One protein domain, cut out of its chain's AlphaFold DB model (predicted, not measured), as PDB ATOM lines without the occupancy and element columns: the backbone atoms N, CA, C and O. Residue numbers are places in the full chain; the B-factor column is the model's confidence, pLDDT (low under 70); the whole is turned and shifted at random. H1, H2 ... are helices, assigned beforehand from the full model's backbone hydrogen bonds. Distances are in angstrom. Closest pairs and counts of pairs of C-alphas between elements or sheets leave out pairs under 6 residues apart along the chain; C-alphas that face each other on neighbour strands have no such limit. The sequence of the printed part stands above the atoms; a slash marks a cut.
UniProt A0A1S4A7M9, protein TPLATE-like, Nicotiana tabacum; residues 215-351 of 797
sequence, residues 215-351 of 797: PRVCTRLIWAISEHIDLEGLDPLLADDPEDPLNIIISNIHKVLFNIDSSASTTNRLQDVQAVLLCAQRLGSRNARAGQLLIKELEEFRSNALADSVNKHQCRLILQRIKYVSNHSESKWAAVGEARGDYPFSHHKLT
ATOM      1  N   PRO A 215      41.704  23.784 -23.631       82.69
ATOM      2  CA  PRO A 215      41.979  23.105 -22.359       82.69
ATOM      3  C   PRO A 215      41.571  21.622 -22.349       82.69
ATOM      4  O   PRO A 215      42.254  20.791 -21.746       82.69
ATOM      5  N   ARG A 216      40.495  21.276 -23.073       82.88
ATOM      6  CA  ARG A 216      39.964  19.909 -23.211       82.88
ATOM      7  C   ARG A 216      40.927  18.969 -23.951       82.88
ATOM      8  O   ARG A 216      41.029  17.794 -23.586       82.88
ATOM      9  N   VAL A 217      41.642  19.462 -24.966       85.50
ATOM     10  CA  VAL A 217      42.702  18.706 -25.663       85.50
ATOM     11  C   VAL A 217      43.999  18.728 -24.857       85.50
ATOM     12  O   VAL A 217      44.606  17.676 -24.667       85.50
ATOM     13  N   CYS A 218      44.375  19.888 -24.306       89.88
ATOM     14  CA  CYS A 218      45.582  20.053 -23.491       89.88
ATOM     15  C   CYS A 218      45.603  19.040 -22.335       89.88
ATOM     16  O   CYS A 218      46.569  18.305 -22.166       89.88
ATOM     17  N   THR A 219      44.478  18.893 -21.632       88.81
ATOM     18  CA  THR A 219      44.291  17.907 -20.558       88.81
ATOM     19  C   THR A 219      44.533  16.460 -20.993       88.81
ATOM     20  O   THR A 219      45.201  15.703 -20.288       88.81
ATOM     21  N   ARG A 220      43.996  16.053 -22.150       87.88
ATOM     22  CA  ARG A 220      44.157  14.686 -22.674       87.88
ATOM     23  C   ARG A 220      45.611  14.407 -23.038       87.88
ATOM     24  O   ARG A 220      46.117  13.326 -22.741       87.88
ATOM     25  N   LEU A 221      46.285  15.398 -23.622       91.25
ATOM     26  CA  LEU A 221      47.697  15.315 -23.971       91.25
ATOM     27  C   LEU A 221      48.591  15.270 -22.718       91.25
ATOM     28  O   LEU A 221      49.453  14.399 -22.632       91.25
ATOM     29  N   ILE A 222      48.329  16.115 -21.708       91.69
ATOM     30  CA  ILE A 222      48.982  16.042 -20.384       91.69
ATOM     31  C   ILE A 222      48.838  14.632 -19.807       91.69
ATOM     32  O   ILE A 222      49.829  14.071 -19.342       91.69
ATOM     33  N   TRP A 223      47.637  14.042 -19.855       88.56
ATOM     34  CA  TRP A 223      47.387  12.705 -19.316       88.56
ATOM     35  C   TRP A 223      48.189  11.620 -20.040       88.56
ATOM     36  O   TRP A 223      48.909  10.863 -19.388       88.56
ATOM     37  N   ALA A 224      48.130  11.592 -21.375       87.50
ATOM     38  CA  ALA A 224      48.831  10.598 -22.189       87.50
ATOM     39  C   ALA A 224      50.362  10.665 -22.026       87.50
ATOM     40  O   ALA A 224      51.025   9.630 -21.990       87.50
ATOM     41  N   ILE A 225      50.922  11.872 -21.887       88.50
ATOM     42  CA  ILE A 225      52.358  12.074 -21.663       88.50
ATOM     43  C   ILE A 225      52.753  11.713 -20.221       88.50
ATOM     44  O   ILE A 225      53.735  11.003 -20.017       88.50
ATOM     45  N   SER A 226      52.009  12.181 -19.213       84.94
ATOM     46  CA  SER A 226      52.415  12.102 -17.794       84.94
ATOM     47  C   SER A 226      52.536  10.673 -17.248       84.94
ATOM     48  O   SER A 226      53.249  10.448 -16.264       84.94
ATOM     49  N   GLU A 227      51.852   9.702 -17.860       78.00
ATOM     50  CA  GLU A 227      51.974   8.283 -17.502       78.00
ATOM     51  C   GLU A 227      53.288   7.663 -18.011       78.00
ATOM     52  O   GLU A 227      53.912   6.905 -17.270       78.00
ATOM     53  N   HIS A 228      53.753   8.048 -19.206       79.12
ATOM     54  CA  HIS A 228      54.820   7.345 -19.938       79.12
ATOM     55  C   HIS A 228      56.127   8.124 -20.138       79.12
ATOM     56  O   HIS A 228      57.136   7.521 -20.491       79.12
ATOM     57  N   ILE A 229      56.146   9.443 -19.919       83.94
ATOM     58  CA  ILE A 229      57.370  10.243 -20.064       83.94
ATOM     59  C   ILE A 229      58.466   9.769 -19.100       83.94
ATOM     60  O   ILE A 229      58.196   9.535 -17.915       83.94
ATOM     61  N   ASP A 230      59.698   9.653 -19.596       81.00
ATOM     62  CA  ASP A 230      60.886   9.436 -18.769       81.00
ATOM     63  C   ASP A 230      61.220  10.708 -17.967       81.00
ATOM     64  O   ASP A 230      61.435  11.784 -18.527       81.00
ATOM     65  N   LEU A 231      61.235  10.566 -16.640       79.62
ATOM     66  CA  LEU A 231      61.556  11.616 -15.669       79.62
ATOM     67  C   LEU A 231      62.876  11.352 -14.930       79.62
ATOM     68  O   LEU A 231      63.263  12.162 -14.090       79.62
ATOM     69  N   GLU A 232      63.526  10.212 -15.173       75.69
ATOM     70  CA  GLU A 232      64.824   9.857 -14.584       75.69
ATOM     71  C   GLU A 232      65.971  10.194 -15.559       75.69
ATOM     72  O   GLU A 232      67.067  10.523 -15.114       75.69
ATOM     73  N   GLY A 233      65.698  10.233 -16.870       73.00
ATOM     74  CA  GLY A 233      66.593  10.741 -17.920       73.00
ATOM     75  C   GLY A 233      66.553  12.260 -18.184       73.00
ATOM     76  O   GLY A 233      66.993  12.689 -19.251       73.00
ATOM     77  N   LEU A 234      66.008  13.078 -17.273       82.12
ATOM     78  CA  LEU A 234      66.029  14.550 -17.379       82.12
ATOM     79  C   LEU A 234      67.337  15.129 -16.814       82.12
ATOM     80  O   LEU A 234      67.802  14.682 -15.768       82.12
ATOM     81  N   ASP A 235      67.903  16.148 -17.468       80.38
ATOM     82  CA  ASP A 235      69.135  16.811 -17.016       80.38
ATOM     83  C   ASP A 235      68.876  17.666 -15.753       80.38
ATOM     84  O   ASP A 235      68.117  18.639 -15.825       80.38
ATOM     85  N   PRO A 236      69.508  17.366 -14.598       80.31
ATOM     86  CA  PRO A 236      69.348  18.161 -13.382       80.31
ATOM     87  C   PRO A 236      69.831  19.613 -13.513       80.31
ATOM     88  O   PRO A 236      69.382  20.461 -12.744       80.31
ATOM     89  N   LEU A 237      70.723  19.918 -14.462       83.94
ATOM     90  CA  LEU A 237      71.232  21.275 -14.698       83.94
ATOM     91  C   LEU A 237      70.203  22.185 -15.387       83.94
ATOM     92  O   LEU A 237      70.324  23.404 -15.305       83.94
ATOM     93  N   LEU A 238      69.182  21.606 -16.025       83.69
ATOM     94  CA  LEU A 238      68.085  22.328 -16.678       83.69
ATOM     95  C   LEU A 238      66.838  22.439 -15.780       83.69
ATOM     96  O   LEU A 238      65.764  22.798 -16.253       83.69
ATOM     97  N   ALA A 239      66.950  22.150 -14.479       80.81
ATOM     98  CA  ALA A 239      65.799  22.098 -13.573       80.81
ATOM     99  C   ALA A 239      65.007  23.420 -13.458       80.81
ATOM    100  O   ALA A 239      63.796  23.375 -13.220       80.81
ATOM    101  N   ASP A 240      65.668  24.561 -13.673       82.69
ATOM    102  CA  ASP A 240      65.074  25.907 -13.675       82.69
ATOM    103  C   ASP A 240      64.758  26.436 -15.096       82.69
ATOM    104  O   ASP A 240      64.233  27.539 -15.247       82.69
ATOM    105  N   ASP A 241      65.060  25.671 -16.152       88.50
ATOM    106  CA  ASP A 241      64.835  26.071 -17.547       88.50
ATOM    107  C   ASP A 241      63.334  25.960 -17.909       88.50
ATOM    108  O   ASP A 241      62.731  24.901 -17.699       88.50
ATOM    109  N   PRO A 242      62.678  26.998 -18.464       84.38
ATOM    110  CA  PRO A 242      61.298  26.885 -18.943       84.38
ATOM    111  C   PRO A 242      61.110  25.872 -20.090       84.38
ATOM    112  O   PRO A 242      59.975  25.451 -20.330       84.38
ATOM    113  N   GLU A 243      62.175  25.486 -20.802       86.25
ATOM    114  CA  GLU A 243      62.180  24.441 -21.838       86.25
ATOM    115  C   GLU A 243      62.279  23.008 -21.282       86.25
ATOM    116  O   GLU A 243      62.092  22.050 -22.043       86.25
ATOM    117  N   ASP A 244      62.544  22.826 -19.983       89.75
ATOM    118  CA  ASP A 244      62.565  21.498 -19.364       89.75
ATOM    119  C   ASP A 244      61.176  20.821 -19.468       89.75
ATOM    120  O   ASP A 244      60.149  21.432 -19.143       89.75
ATOM    121  N   PRO A 245      61.105  19.543 -19.898       89.94
ATOM    122  CA  PRO A 245      59.832  18.866 -20.130       89.94
ATOM    123  C   PRO A 245      58.899  18.804 -18.915       89.94
ATOM    124  O   PRO A 245      57.680  18.873 -19.077       89.94
ATOM    125  N   LEU A 246      59.444  18.691 -17.700       91.19
ATOM    126  CA  LEU A 246      58.643  18.684 -16.480       91.19
ATOM    127  C   LEU A 246      58.075  20.084 -16.210       91.19
ATOM    128  O   LEU A 246      56.871  20.202 -15.988       91.19
ATOM    129  N   ASN A 247      58.881  21.142 -16.313       91.81
ATOM    130  CA  ASN A 247      58.434  22.530 -16.155       91.81
ATOM    131  C   ASN A 247      57.313  22.887 -17.153       91.81
ATOM    132  O   ASN A 247      56.316  23.507 -16.769       91.81
ATOM    133  N   ILE A 248      57.403  22.419 -18.407       93.00
ATOM    134  CA  ILE A 248      56.332  22.587 -19.405       93.00
ATOM    135  C   ILE A 248      55.052  21.838 -18.991       93.00
ATOM    136  O   ILE A 248      53.956  22.400 -19.100       93.00
ATOM    137  N   ILE A 249      55.149  20.602 -18.491       93.50
ATOM    138  CA  ILE A 249      53.978  19.846 -18.006       93.50
ATOM    139  C   ILE A 249      53.327  20.563 -16.812       93.50
ATOM    140  O   ILE A 249      52.116  20.786 -16.837       93.50
ATOM    141  N   ILE A 250      54.104  20.994 -15.810       93.19
ATOM    142  CA  ILE A 250      53.592  21.724 -14.635       93.19
ATOM    143  C   ILE A 250      52.906  23.037 -15.045       93.19
ATOM    144  O   ILE A 250      51.796  23.316 -14.592       93.19
ATOM    145  N   SER A 251      53.504  23.810 -15.957       93.00
ATOM    146  CA  SER A 251      52.913  25.060 -16.455       93.00
ATOM    147  C   SER A 251      51.545  24.844 -17.117       93.00
ATOM    148  O   SER A 251      50.614  25.620 -16.899       93.00
ATOM    149  N   ASN A 252      51.374  23.770 -17.892       92.88
ATOM    150  CA  ASN A 252      50.088  23.482 -18.534       92.88
ATOM    151  C   ASN A 252      49.077  22.815 -17.576       92.88
ATOM    152  O   ASN A 252      47.876  23.047 -17.715       92.88
ATOM    153  N   ILE A 253      49.537  22.097 -16.543       93.44
ATOM    154  CA  ILE A 253      48.707  21.679 -15.399       93.44
ATOM    155  C   ILE A 253      48.104  22.908 -14.698       93.44
ATOM    156  O   ILE A 253      46.885  22.957 -14.519       93.44
ATOM    157  N   HIS A 254      48.914  23.930 -14.392       92.88
ATOM    158  CA  HIS A 254      48.441  25.197 -13.818       92.88
ATOM    159  C   HIS A 254      47.351  25.839 -14.692       92.88
ATOM    160  O   HIS A 254      46.256  26.121 -14.201       92.88
ATOM    161  N   LYS A 255      47.598  25.997 -16.005       90.31
ATOM    162  CA  LYS A 255      46.618  26.580 -16.947       90.31
ATOM    163  C   LYS A 255      45.254  25.883 -16.909       90.31
ATOM    164  O   LYS A 255      44.239  26.565 -16.987       90.31
ATOM    165  N   VAL A 256      45.206  24.551 -16.796       89.62
ATOM    166  CA  VAL A 256      43.929  23.812 -16.741       89.62
ATOM    167  C   VAL A 256      43.222  24.004 -15.397       89.62
ATOM    168  O   VAL A 256      42.013  24.241 -15.380       89.62
ATOM    169  N   LEU A 257      43.949  23.934 -14.276       90.31
ATOM    170  CA  LEU A 257      43.372  24.118 -12.936       90.31
ATOM    171  C   LEU A 257      42.756  25.520 -12.778       90.31
ATOM    172  O   LEU A 257      41.593  25.661 -12.384       90.31
ATOM    173  N   PHE A 258      43.516  26.548 -13.154       88.88
ATOM    174  CA  PHE A 258      43.132  27.954 -13.026       88.88
ATOM    175  C   PHE A 258      42.413  28.521 -14.261       88.88
ATOM    176  O   PHE A 258      42.252  29.736 -14.351       88.88
ATOM    177  N   ASN A 259      41.933  27.686 -15.195       82.75
ATOM    178  CA  ASN A 259      41.171  28.191 -16.338       82.75
ATOM    179  C   ASN A 259      39.857  28.858 -15.887       82.75
ATOM    180  O   ASN A 259      38.986  28.193 -15.312       82.75
ATOM    181  N   ILE A 260      39.729  30.151 -16.204       65.44
ATOM    182  CA  ILE A 260      38.538  30.992 -16.001       65.44
ATOM    183  C   ILE A 260      37.705  31.090 -17.292       65.44
ATOM    184  O   ILE A 260      36.500  31.332 -17.214       65.44
ATOM    185  N   ASP A 261      38.305  30.851 -18.466       55.22
ATOM    186  CA  ASP A 261      37.637  30.962 -19.765       55.22
ATOM    187  C   ASP A 261      36.677  29.792 -20.002       55.22
ATOM    188  O   ASP A 261      36.961  28.795 -20.676       55.22
ATOM    189  N   SER A 262      35.492  29.948 -19.421       45.25
ATOM    190  CA  SER A 262      34.275  29.232 -19.762       45.25
ATOM    191  C   SER A 262      33.071  30.141 -19.547       45.25
ATOM    192  O   SER A 262      32.721  30.471 -18.412       45.25
ATOM    193  N   SER A 263      32.373  30.472 -20.633       38.69
ATOM    194  CA  SER A 263      30.955  30.818 -20.539       38.69
ATOM    195  C   SER A 263      30.186  29.652 -19.895       38.69
ATOM    196  O   SER A 263      30.624  28.500 -19.945       38.69
ATOM    197  N   ALA A 264      29.045  29.940 -19.258       36.41
ATOM    198  CA  ALA A 264      28.370  29.048 -18.301       36.41
ATOM    199  C   ALA A 264      27.725  27.759 -18.886       36.41
ATOM    200  O   ALA A 264      26.778  27.220 -18.319       36.41
ATOM    201  N   SER A 265      28.217  27.260 -20.022       39.78
ATOM    202  CA  SER A 265      27.736  26.075 -20.741       39.78
ATOM    203  C   SER A 265      28.720  24.894 -20.749       39.78
ATOM    204  O   SER A 265      28.320  23.778 -21.090       39.78
ATOM    205  N   THR A 266      29.998  25.074 -20.384       49.09
ATOM    206  CA  THR A 266      31.009  24.008 -20.536       49.09
ATOM    207  C   THR A 266      31.012  23.010 -19.372       49.09
ATOM    208  O   THR A 266      31.875  23.038 -18.491       49.09
ATOM    209  N   THR A 267      30.107  22.034 -19.427       57.00
ATOM    210  CA  THR A 267      30.015  20.876 -18.508       57.00
ATOM    211  C   THR A 267      31.297  20.028 -18.393       57.00
ATOM    212  O   THR A 267      31.399  19.173 -17.515       57.00
ATOM    213  N   ASN A 268      32.295  20.261 -19.253       67.81
ATOM    214  CA  ASN A 268      33.535  19.488 -19.328       67.81
ATOM    215  C   ASN A 268      34.608  19.887 -18.294       67.81
ATOM    216  O   ASN A 268      35.404  19.024 -17.930       67.81
ATOM    217  N   ARG A 269      34.619  21.130 -17.765       77.06
ATOM    218  CA  ARG A 269      35.704  21.629 -16.878       77.06
ATOM    219  C   ARG A 269      35.971  20.701 -15.685       77.06
ATOM    220  O   ARG A 269      37.121  20.484 -15.327       77.06
ATOM    221  N   LEU A 270      34.922  20.109 -15.105       76.19
ATOM    222  CA  LEU A 270      35.036  19.165 -13.984       76.19
ATOM    223  C   LEU A 270      35.729  17.844 -14.366       76.19
ATOM    224  O   LEU A 270      36.437  17.270 -13.539       76.19
ATOM    225  N   GLN A 271      35.543  17.360 -15.601       77.56
ATOM    226  CA  GLN A 271      36.253  16.178 -16.106       77.56
ATOM    227  C   GLN A 271      37.720  16.511 -16.392       77.56
ATOM    228  O   GLN A 271      38.604  15.728 -16.043       77.56
ATOM    229  N   ASP A 272      37.971  17.680 -16.985       82.62
ATOM    230  CA  ASP A 272      39.317  18.098 -17.373       82.62
ATOM    231  C   ASP A 272      40.196  18.379 -16.126       82.62
ATOM    232  O   ASP A 272      41.284  17.817 -15.985       82.62
ATOM    233  N   VAL A 273      39.678  19.118 -15.132       86.50
ATOM    234  CA  VAL A 273      40.339  19.305 -13.819       86.50
ATOM    235  C   VAL A 273      40.592  17.962 -13.127       86.50
ATOM    236  O   VAL A 273      41.697  17.725 -12.640       86.50
ATOM    237  N   GLN A 274      39.615  17.047 -13.104       82.88
ATOM    238  CA  GLN A 274      39.796  15.732 -12.480       82.88
ATOM    239  C   GLN A 274      40.897  14.903 -13.158       82.88
ATOM    240  O   GLN A 274      41.684  14.250 -12.468       82.88
ATOM    241  N   ALA A 275      40.971  14.919 -14.490       83.69
ATOM    242  CA  ALA A 275      42.025  14.230 -15.223       83.69
ATOM    243  C   ALA A 275      43.407  14.816 -14.891       83.69
ATOM    244  O   ALA A 275      44.330  14.053 -14.605       83.69
ATOM    245  N   VAL A 276      43.545  16.144 -14.820       89.38
ATOM    246  CA  VAL A 276      44.791  16.804 -14.390       89.38
ATOM    247  C   VAL A 276      45.162  16.473 -12.939       89.38
ATOM    248  O   VAL A 276      46.331  16.203 -12.665       89.38
ATOM    249  N   LEU A 277      44.200  16.385 -12.017       88.31
ATOM    250  CA  LEU A 277      44.460  15.959 -10.632       88.31
ATOM    251  C   LEU A 277      44.965  14.502 -10.548       88.31
ATOM    252  O   LEU A 277      45.849  14.199  -9.744       88.31
ATOM    253  N   LEU A 278      44.475  13.603 -11.410       84.56
ATOM    254  CA  LEU A 278      45.015  12.240 -11.544       84.56
ATOM    255  C   LEU A 278      46.443  12.236 -12.120       84.56
ATOM    256  O   LEU A 278      47.282  11.462 -11.654       84.56
ATOM    257  N   CYS A 279      46.739  13.117 -13.084       86.88
ATOM    258  CA  CYS A 279      48.098  13.308 -13.609       86.88
ATOM    259  C   CYS A 279      49.043  13.777 -12.503       86.88
ATOM    260  O   CYS A 279      50.078  13.153 -12.289       86.88
ATOM    261  N   ALA A 280      48.658  14.814 -11.754       89.31
ATOM    262  CA  ALA A 280      49.432  15.358 -10.643       89.31
ATOM    263  C   ALA A 280      49.745  14.288  -9.585       89.31
ATOM    264  O   ALA A 280      50.895  14.141  -9.170       89.31
ATOM    265  N   GLN A 281      48.760  13.469  -9.198       85.50
ATOM    266  CA  GLN A 281      49.007  12.385  -8.247       85.50
ATOM    267  C   GLN A 281      50.040  11.380  -8.768       85.50
ATOM    268  O   GLN A 281      50.926  10.965  -8.019       85.50
ATOM    269  N   ARG A 282      49.930  10.974 -10.038       80.56
ATOM    270  CA  ARG A 282      50.838   9.996 -10.654       80.56
ATOM    271  C   ARG A 282      52.241  10.577 -10.821       80.56
ATOM    272  O   ARG A 282      53.199   9.987 -10.332       80.56
ATOM    273  N   LEU A 283      52.359  11.752 -11.434       86.19
ATOM    274  CA  LEU A 283      53.626  12.430 -11.709       86.19
ATOM    275  C   LEU A 283      54.393  12.729 -10.408       86.19
ATOM    276  O   LEU A 283      55.563  12.365 -10.286       86.19
ATOM    277  N   GLY A 284      53.707  13.279  -9.399       85.12
ATOM    278  CA  GLY A 284      54.286  13.583  -8.087       85.12
ATOM    279  C   GLY A 284      54.589  12.366  -7.205       85.12
ATOM    280  O   GLY A 284      55.311  12.506  -6.222       85.12
ATOM    281  N   SER A 285      54.084  11.177  -7.555       79.88
ATOM    282  CA  SER A 285      54.482   9.904  -6.925       79.88
ATOM    283  C   SER A 285      55.616   9.194  -7.682       79.88
ATOM    284  O   SER A 285      56.310   8.371  -7.088       79.88
ATOM    285  N   ARG A 286      55.815   9.491  -8.979       79.44
ATOM    286  CA  ARG A 286      56.903   8.939  -9.815       79.44
ATOM    287  C   ARG A 286      58.241   9.645  -9.576       79.44
ATOM    288  O   ARG A 286      59.271   8.976  -9.545       79.44
ATOM    289  N   ASN A 287      58.241  10.973  -9.423       83.62
ATOM    290  CA  ASN A 287      59.455  11.795  -9.339       83.62
ATOM    291  C   ASN A 287      59.356  12.870  -8.231       83.62
ATOM    292  O   ASN A 287      58.350  13.568  -8.116       83.62
ATOM    293  N   ALA A 288      60.420  13.034  -7.433       83.75
ATOM    294  CA  ALA A 288      60.439  13.940  -6.279       83.75
ATOM    295  C   ALA A 288      60.418  15.439  -6.650       83.75
ATOM    296  O   ALA A 288      59.706  16.206  -6.002       83.75
ATOM    297  N   ARG A 289      61.126  15.856  -7.714       87.62
ATOM    298  CA  ARG A 289      61.085  17.236  -8.244       87.62
ATOM    299  C   ARG A 289      59.676  17.569  -8.744       87.62
ATOM    300  O   ARG A 289      59.143  18.627  -8.423       87.62
ATOM    301  N   ALA A 290      59.031  16.631  -9.442       88.69
ATOM    302  CA  ALA A 290      57.632  16.772  -9.847       88.69
ATOM    303  C   ALA A 290      56.695  16.900  -8.633       88.69
ATOM    304  O   ALA A 290      55.819  17.760  -8.625       88.69
ATOM    305  N   GLY A 291      56.907  16.094  -7.588       88.06
ATOM    306  CA  GLY A 291      56.152  16.175  -6.335       88.06
ATOM    307  C   GLY A 291      56.274  17.535  -5.640       88.06
ATOM    308  O   GLY A 291      55.261  18.101  -5.238       88.06
ATOM    309  N   GLN A 292      57.485  18.091  -5.551       89.62
ATOM    310  CA  GLN A 292      57.735  19.414  -4.960       89.62
ATOM    311  C   GLN A 292      57.017  20.536  -5.721       89.62
ATOM    312  O   GLN A 292      56.321  21.341  -5.101       89.62
ATOM    313  N   LEU A 293      57.128  20.558  -7.054       90.94
ATOM    314  CA  LEU A 293      56.440  21.542  -7.897       90.94
ATOM    315  C   LEU A 293      54.912  21.419  -7.768       90.94
ATOM    316  O   LEU A 293      54.219  22.411  -7.563       90.94
ATOM    317  N   LEU A 294      54.381  20.192  -7.807       93.06
ATOM    318  CA  LEU A 294      52.942  19.942  -7.703       93.06
ATOM    319  C   LEU A 294      52.355  20.245  -6.323       93.06
ATOM    320  O   LEU A 294      51.175  20.578  -6.253       93.06
ATOM    321  N   ILE A 295      53.133  20.162  -5.238       92.75
ATOM    322  CA  ILE A 295      52.657  20.574  -3.911       92.75
ATOM    323  C   ILE A 295      52.219  22.042  -3.945       92.75
ATOM    324  O   ILE A 295      51.086  22.332  -3.564       92.75
ATOM    325  N   LYS A 296      53.056  22.945  -4.473       92.25
ATOM    326  CA  LYS A 296      52.729  24.373  -4.605       92.25
ATOM    327  C   LYS A 296      51.426  24.582  -5.385       92.25
ATOM    328  O   LYS A 296      50.481  25.171  -4.864       92.25
ATOM    329  N   GLU A 297      51.351  24.035  -6.597       93.81
ATOM    330  CA  GLU A 297      50.201  24.203  -7.497       93.81
ATOM    331  C   GLU A 297      48.889  23.664  -6.901       93.81
ATOM    332  O   GLU A 297      47.836  24.296  -7.003       93.81
ATOM    333  N   LEU A 298      48.944  22.512  -6.225       94.19
ATOM    334  CA  LEU A 298      47.777  21.906  -5.581       94.19
ATOM    335  C   LEU A 298      47.361  22.637  -4.298       94.19
ATOM    336  O   LEU A 298      46.170  22.650  -3.983       94.19
ATOM    337  N   GLU A 299      48.287  23.242  -3.549       93.94
ATOM    338  CA  GLU A 299      47.938  24.068  -2.386       93.94
ATOM    339  C   GLU A 299      47.328  25.412  -2.799       93.94
ATOM    340  O   GLU A 299      46.293  25.791  -2.240       93.94
ATOM    341  N   GLU A 300      47.883  26.071  -3.822       94.12
ATOM    342  CA  GLU A 300      47.309  27.284  -4.417       94.12
ATOM    343  C   GLU A 300      45.907  26.999  -4.989       94.12
ATOM    344  O   GLU A 300      44.945  27.678  -4.620       94.12
ATOM    345  N   PHE A 301      45.726  25.940  -5.789       93.38
ATOM    346  CA  PHE A 301      44.414  25.593  -6.355       93.38
ATOM    347  C   PHE A 301      43.384  25.204  -5.281       93.38
ATOM    348  O   PHE A 301      42.248  25.679  -5.313       93.38
ATOM    349  N   ARG A 302      43.781  24.419  -4.267       91.88
ATOM    350  CA  ARG A 302      42.938  24.078  -3.099       91.88
ATOM    351  C   ARG A 302      42.491  25.320  -2.323       91.88
ATOM    352  O   ARG A 302      41.410  25.305  -1.737       91.88
ATOM    353  N   SER A 303      43.305  26.373  -2.289       90.88
ATOM    354  CA  SER A 303      42.969  27.634  -1.612       90.88
ATOM    355  C   SER A 303      42.005  28.522  -2.418       90.88
ATOM    356  O   SER A 303      41.298  29.349  -1.846       90.88
ATOM    357  N   ASN A 304      41.937  28.326  -3.737       90.06
ATOM    358  CA  ASN A 304      41.228  29.196  -4.669       90.06
ATOM    359  C   ASN A 304      39.694  28.984  -4.658       90.06
ATOM    360  O   ASN A 304      39.181  27.924  -4.285       90.06
ATOM    361  N   ALA A 305      38.936  29.985  -5.112       84.81
ATOM    362  CA  ALA A 305      37.494  29.882  -5.347       84.81
ATOM    363  C   ALA A 305      37.140  28.940  -6.520       84.81
ATOM    364  O   ALA A 305      36.099  28.293  -6.485       84.81
ATOM    365  N   LEU A 306      38.029  28.799  -7.513       84.25
ATOM    366  CA  LEU A 306      37.856  27.969  -8.720       84.25
ATOM    367  C   LEU A 306      37.826  26.446  -8.471       84.25
ATOM    368  O   LEU A 306      37.571  25.680  -9.412       84.25
ATOM    369  N   ALA A 307      38.102  26.007  -7.241       83.31
ATOM    370  CA  ALA A 307      38.027  24.618  -6.809       83.31
ATOM    371  C   ALA A 307      36.769  24.376  -5.956       83.31
ATOM    372  O   ALA A 307      36.615  24.967  -4.884       83.31
ATOM    373  N   ASP A 308      35.893  23.474  -6.405       81.94
ATOM    374  CA  ASP A 308      34.751  22.982  -5.626       81.94
ATOM    375  C   ASP A 308      35.184  22.155  -4.393       81.94
ATOM    376  O   ASP A 308      36.372  21.884  -4.170       81.94
ATOM    377  N   SER A 309      34.216  21.775  -3.557       77.56
ATOM    378  CA  SER A 309      34.425  21.000  -2.323       77.56
ATOM    379  C   SER A 309      35.157  19.672  -2.566       77.56
ATOM    380  O   SER A 309      36.034  19.290  -1.781       77.56
ATOM    381  N   VAL A 310      34.847  19.006  -3.679       78.69
ATOM    382  CA  VAL A 310      35.358  17.683  -4.044       78.69
ATOM    383  C   VAL A 310      36.772  17.778  -4.605       78.69
ATOM    384  O   VAL A 310      37.640  17.007  -4.200       78.69
ATOM    385  N   ASN A 311      37.068  18.770  -5.441       84.50
ATOM    386  CA  ASN A 311      38.425  19.032  -5.919       84.50
ATOM    387  C   ASN A 311      39.322  19.490  -4.756       84.50
ATOM    388  O   ASN A 311      40.469  19.053  -4.654       84.50
ATOM    389  N   LYS A 312      38.791  20.275  -3.805       86.81
ATOM    390  CA  LYS A 312      39.473  20.626  -2.542       86.81
ATOM    391  C   LYS A 312      39.750  19.418  -1.646       86.81
ATOM    392  O   LYS A 312      40.704  19.456  -0.865       86.81
ATOM    393  N   HIS A 313      38.941  18.363  -1.718       82.31
ATOM    394  CA  HIS A 313      39.183  17.085  -1.036       82.31
ATOM    395  C   HIS A 313      40.209  16.221  -1.779       82.31
ATOM    396  O   HIS A 313      41.194  15.794  -1.176       82.31
ATOM    397  N   GLN A 314      40.078  16.081  -3.100       83.81
ATOM    398  CA  GLN A 314      41.054  15.387  -3.947       83.81
ATOM    399  C   GLN A 314      42.457  15.996  -3.797       83.81
ATOM    400  O   GLN A 314      43.409  15.261  -3.552       83.81
ATOM    401  N   CYS A 315      42.597  17.327  -3.806       88.75
ATOM    402  CA  CYS A 315      43.885  17.987  -3.560       88.75
ATOM    403  C   CYS A 315      44.470  17.631  -2.183       88.75
ATOM    404  O   CYS A 315      45.665  17.364  -2.090       88.75
ATOM    405  N   ARG A 316      43.655  17.562  -1.117       88.75
ATOM    406  CA  ARG A 316      44.115  17.132   0.221       88.75
ATOM    407  C   ARG A 316      44.664  15.701   0.198       88.75
ATOM    408  O   ARG A 316      45.759  15.482   0.713       88.75
ATOM    409  N   LEU A 317      43.963  14.762  -0.441       83.75
ATOM    410  CA  LEU A 317      44.416  13.371  -0.587       83.75
ATOM    411  C   LEU A 317      45.702  13.253  -1.422       83.75
ATOM    412  O   LEU A 317      46.610  12.503  -1.060       83.75
ATOM    413  N   ILE A 318      45.811  14.002  -2.523       87.31
ATOM    414  CA  ILE A 318      46.996  13.989  -3.396       87.31
ATOM    415  C   ILE A 318      48.216  14.546  -2.654       87.31
ATOM    416  O   ILE A 318      49.270  13.917  -2.657       87.31
ATOM    417  N   LEU A 319      48.065  15.674  -1.956       89.56
ATOM    418  CA  LEU A 319      49.128  16.277  -1.147       89.56
ATOM    419  C   LEU A 319      49.599  15.345  -0.023       89.56
ATOM    420  O   LEU A 319      50.801  15.221   0.209       89.56
ATOM    421  N   GLN A 320      48.675  14.639   0.638       87.00
ATOM    422  CA  GLN A 320      49.017  13.606   1.620       87.00
ATOM    423  C   GLN A 320      49.808  12.450   0.987       87.00
ATOM    424  O   GLN A 320      50.796  12.012   1.576       87.00
ATOM    425  N   ARG A 321      49.434  11.992  -0.217       82.69
ATOM    426  CA  ARG A 321      50.160  10.938  -0.954       82.69
ATOM    427  C   ARG A 321      51.567  11.375  -1.367       82.69
ATOM    428  O   ARG A 321      52.517  10.661  -1.060       82.69
ATOM    429  N   ILE A 322      51.724  12.555  -1.971       86.25
ATOM    430  CA  ILE A 322      53.045  13.080  -2.363       86.25
ATOM    431  C   ILE A 322      53.937  13.256  -1.123       86.25
ATOM    432  O   ILE A 322      55.084  12.812  -1.121       86.25
ATOM    433  N   LYS A 323      53.403  13.813  -0.024       86.12
ATOM    434  CA  LYS A 323      54.139  13.949   1.245       86.12
ATOM    435  C   LYS A 323      54.518  12.597   1.860       86.12
ATOM    436  O   LYS A 323      55.613  12.468   2.398       86.12
ATOM    437  N   TYR A 324      53.649  11.588   1.774       82.31
ATOM    438  CA  TYR A 324      53.965  10.234   2.233       82.31
ATOM    439  C   TYR A 324      55.119   9.624   1.426       82.31
ATOM    440  O   TYR A 324      56.077   9.144   2.026       82.31
ATOM    441  N   VAL A 325      55.066   9.690   0.089       78.50
ATOM    442  CA  VAL A 325      56.117   9.156  -0.800       78.50
ATOM    443  C   VAL A 325      57.440   9.898  -0.609       78.50
ATOM    444  O   VAL A 325      58.485   9.264  -0.511       78.50
ATOM    445  N   SER A 326      57.406  11.226  -0.459       79.81
ATOM    446  CA  SER A 326      58.604  12.030  -0.183       79.81
ATOM    447  C   SER A 326      59.289  11.679   1.144       79.81
ATOM    448  O   SER A 326      60.478  11.953   1.289       79.81
ATOM    449  N   ASN A 327      58.564  11.089   2.100       79.31
ATOM    450  CA  ASN A 327      59.105  10.626   3.381       79.31
ATOM    451  C   ASN A 327      59.517   9.140   3.368       79.31
ATOM    452  O   ASN A 327      60.205   8.700   4.284       79.31
ATOM    453  N   HIS A 328      59.100   8.372   2.358       75.81
ATOM    454  CA  HIS A 328      59.328   6.929   2.250       75.81
ATOM    455  C   HIS A 328      59.781   6.585   0.823       75.81
ATOM    456  O   HIS A 328      59.043   5.985   0.041       75.81
ATOM    457  N   SER A 329      61.006   6.988   0.480       64.56
ATOM    458  CA  SER A 329      61.583   6.848  -0.867       64.56
ATOM    459  C   SER A 329      61.669   5.402  -1.369       64.56
ATOM    460  O   SER A 329      61.580   5.178  -2.575       64.56
ATOM    461  N   GLU A 330      61.795   4.420  -0.471       58.12
ATOM    462  CA  GLU A 330      61.751   2.993  -0.823       58.12
ATOM    463  C   GLU A 330      60.329   2.521  -1.172       58.12
ATOM    464  O   GLU A 330      60.160   1.665  -2.037       58.12
ATOM    465  N   SER A 331      59.289   3.141  -0.601       52.47
ATOM    466  CA  SER A 331      57.903   2.958  -1.045       52.47
ATOM    467  C   SER A 331      57.503   4.023  -2.075       52.47
ATOM    468  O   SER A 331      56.537   4.768  -1.871       52.47
ATOM    469  N   LYS A 332      58.216   4.080  -3.215       54.75
ATOM    470  CA  LYS A 332      57.679   4.701  -4.444       54.75
ATOM    471  C   LYS A 332      56.291   4.085  -4.691       54.75
ATOM    472  O   LYS A 332      56.189   2.885  -4.943       54.75
ATOM    473  N   TRP A 333      55.219   4.873  -4.554       44.88
ATOM    474  CA  TRP A 333      53.836   4.367  -4.465       44.88
ATOM    475  C   TRP A 333      53.317   3.899  -5.836       44.88
ATOM    476  O   TRP A 333      52.554   4.586  -6.518       44.88
ATOM    477  N   ALA A 334      53.732   2.701  -6.243       42.38
ATOM    478  CA  ALA A 334      53.202   1.977  -7.391       42.38
ATOM    479  C   ALA A 334      51.885   1.280  -7.006       42.38
ATOM    480  O   ALA A 334      51.857   0.081  -6.736       42.38
ATOM    481  N   ALA A 335      50.781   2.032  -6.935       35.31
ATOM    482  CA  ALA A 335      49.467   1.460  -6.629       35.31
ATOM    483  C   ALA A 335      48.331   2.036  -7.481       35.31
ATOM    484  O   ALA A 335      48.334   3.203  -7.868       35.31
ATOM    485  N   VAL A 336      47.312   1.193  -7.679       35.50
ATOM    486  CA  VAL A 336      46.163   1.397  -8.581       35.50
ATOM    487  C   VAL A 336      46.585   1.470 -10.056       35.50
ATOM    488  O   VAL A 336      46.267   2.406 -10.786       35.50
ATOM    489  N   GLY A 337      47.270   0.406 -10.480       41.12
ATOM    490  CA  GLY A 337      47.603   0.117 -11.870       41.12
ATOM    491  C   GLY A 337      49.103   0.113 -12.140       41.12
ATOM    492  O   GLY A 337      49.761   1.145 -12.045       41.12
ATOM    493  N   GLU A 338      49.603  -1.032 -12.606       42.34
ATOM    494  CA  GLU A 338      50.521  -1.012 -13.749       42.34
ATOM    495  C   GLU A 338      49.879  -0.147 -14.848       42.34
ATOM    496  O   GLU A 338      48.650  -0.173 -15.002       42.34
ATOM    497  N   ALA A 339      50.667   0.619 -15.606       49.81
ATOM    498  CA  ALA A 339      50.133   1.388 -16.727       49.81
ATOM    499  C   ALA A 339      49.469   0.413 -17.709       49.81
ATOM    500  O   ALA A 339      50.164  -0.383 -18.330       49.81
ATOM    501  N   ARG A 340      48.133   0.414 -17.817       52.44
ATOM    502  CA  ARG A 340      47.390  -0.664 -18.509       52.44
ATOM    503  C   ARG A 340      47.434  -0.576 -20.038       52.44
ATOM    504  O   ARG A 340      47.001  -1.496 -20.726       52.44
ATOM    505  N   GLY A 341      47.902   0.553 -20.573       57.31
ATOM    506  CA  GLY A 341      47.707   0.918 -21.978       57.31
ATOM    507  C   GLY A 341      46.252   1.282 -22.317       57.31
ATOM    508  O   GLY A 341      45.924   1.403 -23.495       57.31
ATOM    509  N   ASP A 342      45.395   1.445 -21.301       63.84
ATOM    510  CA  ASP A 342      43.980   1.807 -21.422       63.84
ATOM    511  C   ASP A 342      43.822   3.337 -21.432       63.84
ATOM    512  O   ASP A 342      44.006   3.999 -20.409       63.84
ATOM    513  N   TYR A 343      43.438   3.913 -22.572       68.62
ATOM    514  CA  TYR A 343      43.110   5.339 -22.667       68.62
ATOM    515  C   TYR A 343      41.730   5.623 -22.029       68.62
ATOM    516  O   TYR A 343      40.738   5.012 -22.431       68.62
ATOM    517  N   PRO A 344      41.617   6.534 -21.039       63.78
ATOM    518  CA  PRO A 344      40.456   6.592 -20.149       63.78
ATOM    519  C   PRO A 344      39.353   7.550 -20.615       63.78
ATOM    520  O   PRO A 344      38.346   7.701 -19.922       63.78
ATOM    521  N   PHE A 345      39.532   8.245 -21.738       68.00
ATOM    522  CA  PHE A 345      38.539   9.187 -22.248       68.00
ATOM    523  C   PHE A 345      37.672   8.509 -23.312       68.00
ATOM    524  O   PHE A 345      38.133   8.172 -24.399       68.00
ATOM    525  N   SER A 346      36.386   8.355 -23.006       56.88
ATOM    526  CA  SER A 346      35.337   8.165 -24.013       56.88
ATOM    527  C   SER A 346      34.713   9.521 -24.369       56.88
ATOM    528  O   SER A 346      34.836  10.470 -23.592       56.88
ATOM    529  N   HIS A 347      33.992   9.610 -25.497       49.50
ATOM    530  CA  HIS A 347      33.409  10.851 -26.050       49.50
ATOM    531  C   HIS A 347      32.756  11.801 -25.017       49.50
ATOM    532  O   HIS A 347      32.836  13.027 -25.167       49.50
ATOM    533  N   HIS A 348      32.137  11.246 -23.963       38.94
ATOM    534  CA  HIS A 348      31.426  11.997 -22.918       38.94
ATOM    535  C   HIS A 348      31.813  11.643 -21.468       38.94
ATOM    536  O   HIS A 348      31.264  12.247 -20.541       38.94
ATOM    537  N   LYS A 349      32.697  10.660 -21.229       47.19
ATOM    538  CA  LYS A 349      33.020  10.177 -19.870       47.19
ATOM    539  C   LYS A 349      34.488   9.779 -19.711       47.19
ATOM    540  O   LYS A 349      34.986   8.930 -20.451       47.19
ATOM    541  N   LEU A 350      35.115  10.311 -18.664       46.47
ATOM    542  CA  LEU A 350      36.337   9.783 -18.059       46.47
ATOM    543  C   LEU A 350      36.014   8.479 -17.297       46.47
ATOM    544  O   LEU A 350      35.193   8.488 -16.374       46.47
ATOM    545  N   THR A 351      36.634   7.364 -17.690       47.56
ATOM    546  CA  THR A 351      36.421   6.032 -17.089       47.56
ATOM    547  C   THR A 351      37.230   5.827 -15.809       47.56
ATOM    548  O   THR A 351      36.758   5.172 -14.882       47.56
TER     549      THR A 351
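This is residues 215 to 351 of the 797 residues of the protein "protein TPLATE-like" of Nicotiana tabacum (UniProt A0A1S4A7M9). An up-and-down bundle of five helices, each running against the one before, has H3 in its middle with H1, H2, H4 and H5 round it. Residues 262 to 267 stick out. The 137 printed residues, all helix in class with no named strand, are compact, radius of gyration of the C-alphas 14.7 A, spanning 44 by 32 by 29 A.

H1, residues 215 to 228, begins at C-alpha 215 (41.979, 23.105, -22.359). H2 is residues 245 to 257, H3 269 to 286 and 25.7 A long, H4 288 to 303, H5 309 to 327 and 27.4 A long.

H3, the hub, touches H1, closest C-alphas Trp 223 and Cys 279, 5.8 A. H4 and H5, a hairpin, run opposite ways at a shallow tilt of 26 degrees. O i to N i+4 pairs are all within hydrogen-bond range in H2 and H3; H1 has 7 of 10, H4 11 of 12, H5 14 of 15.

The printed part has no cut. Links H1 to H2 and H2 to H3 are long. Residues 260 to 268 and 329 to 351 have pLDDT under 70.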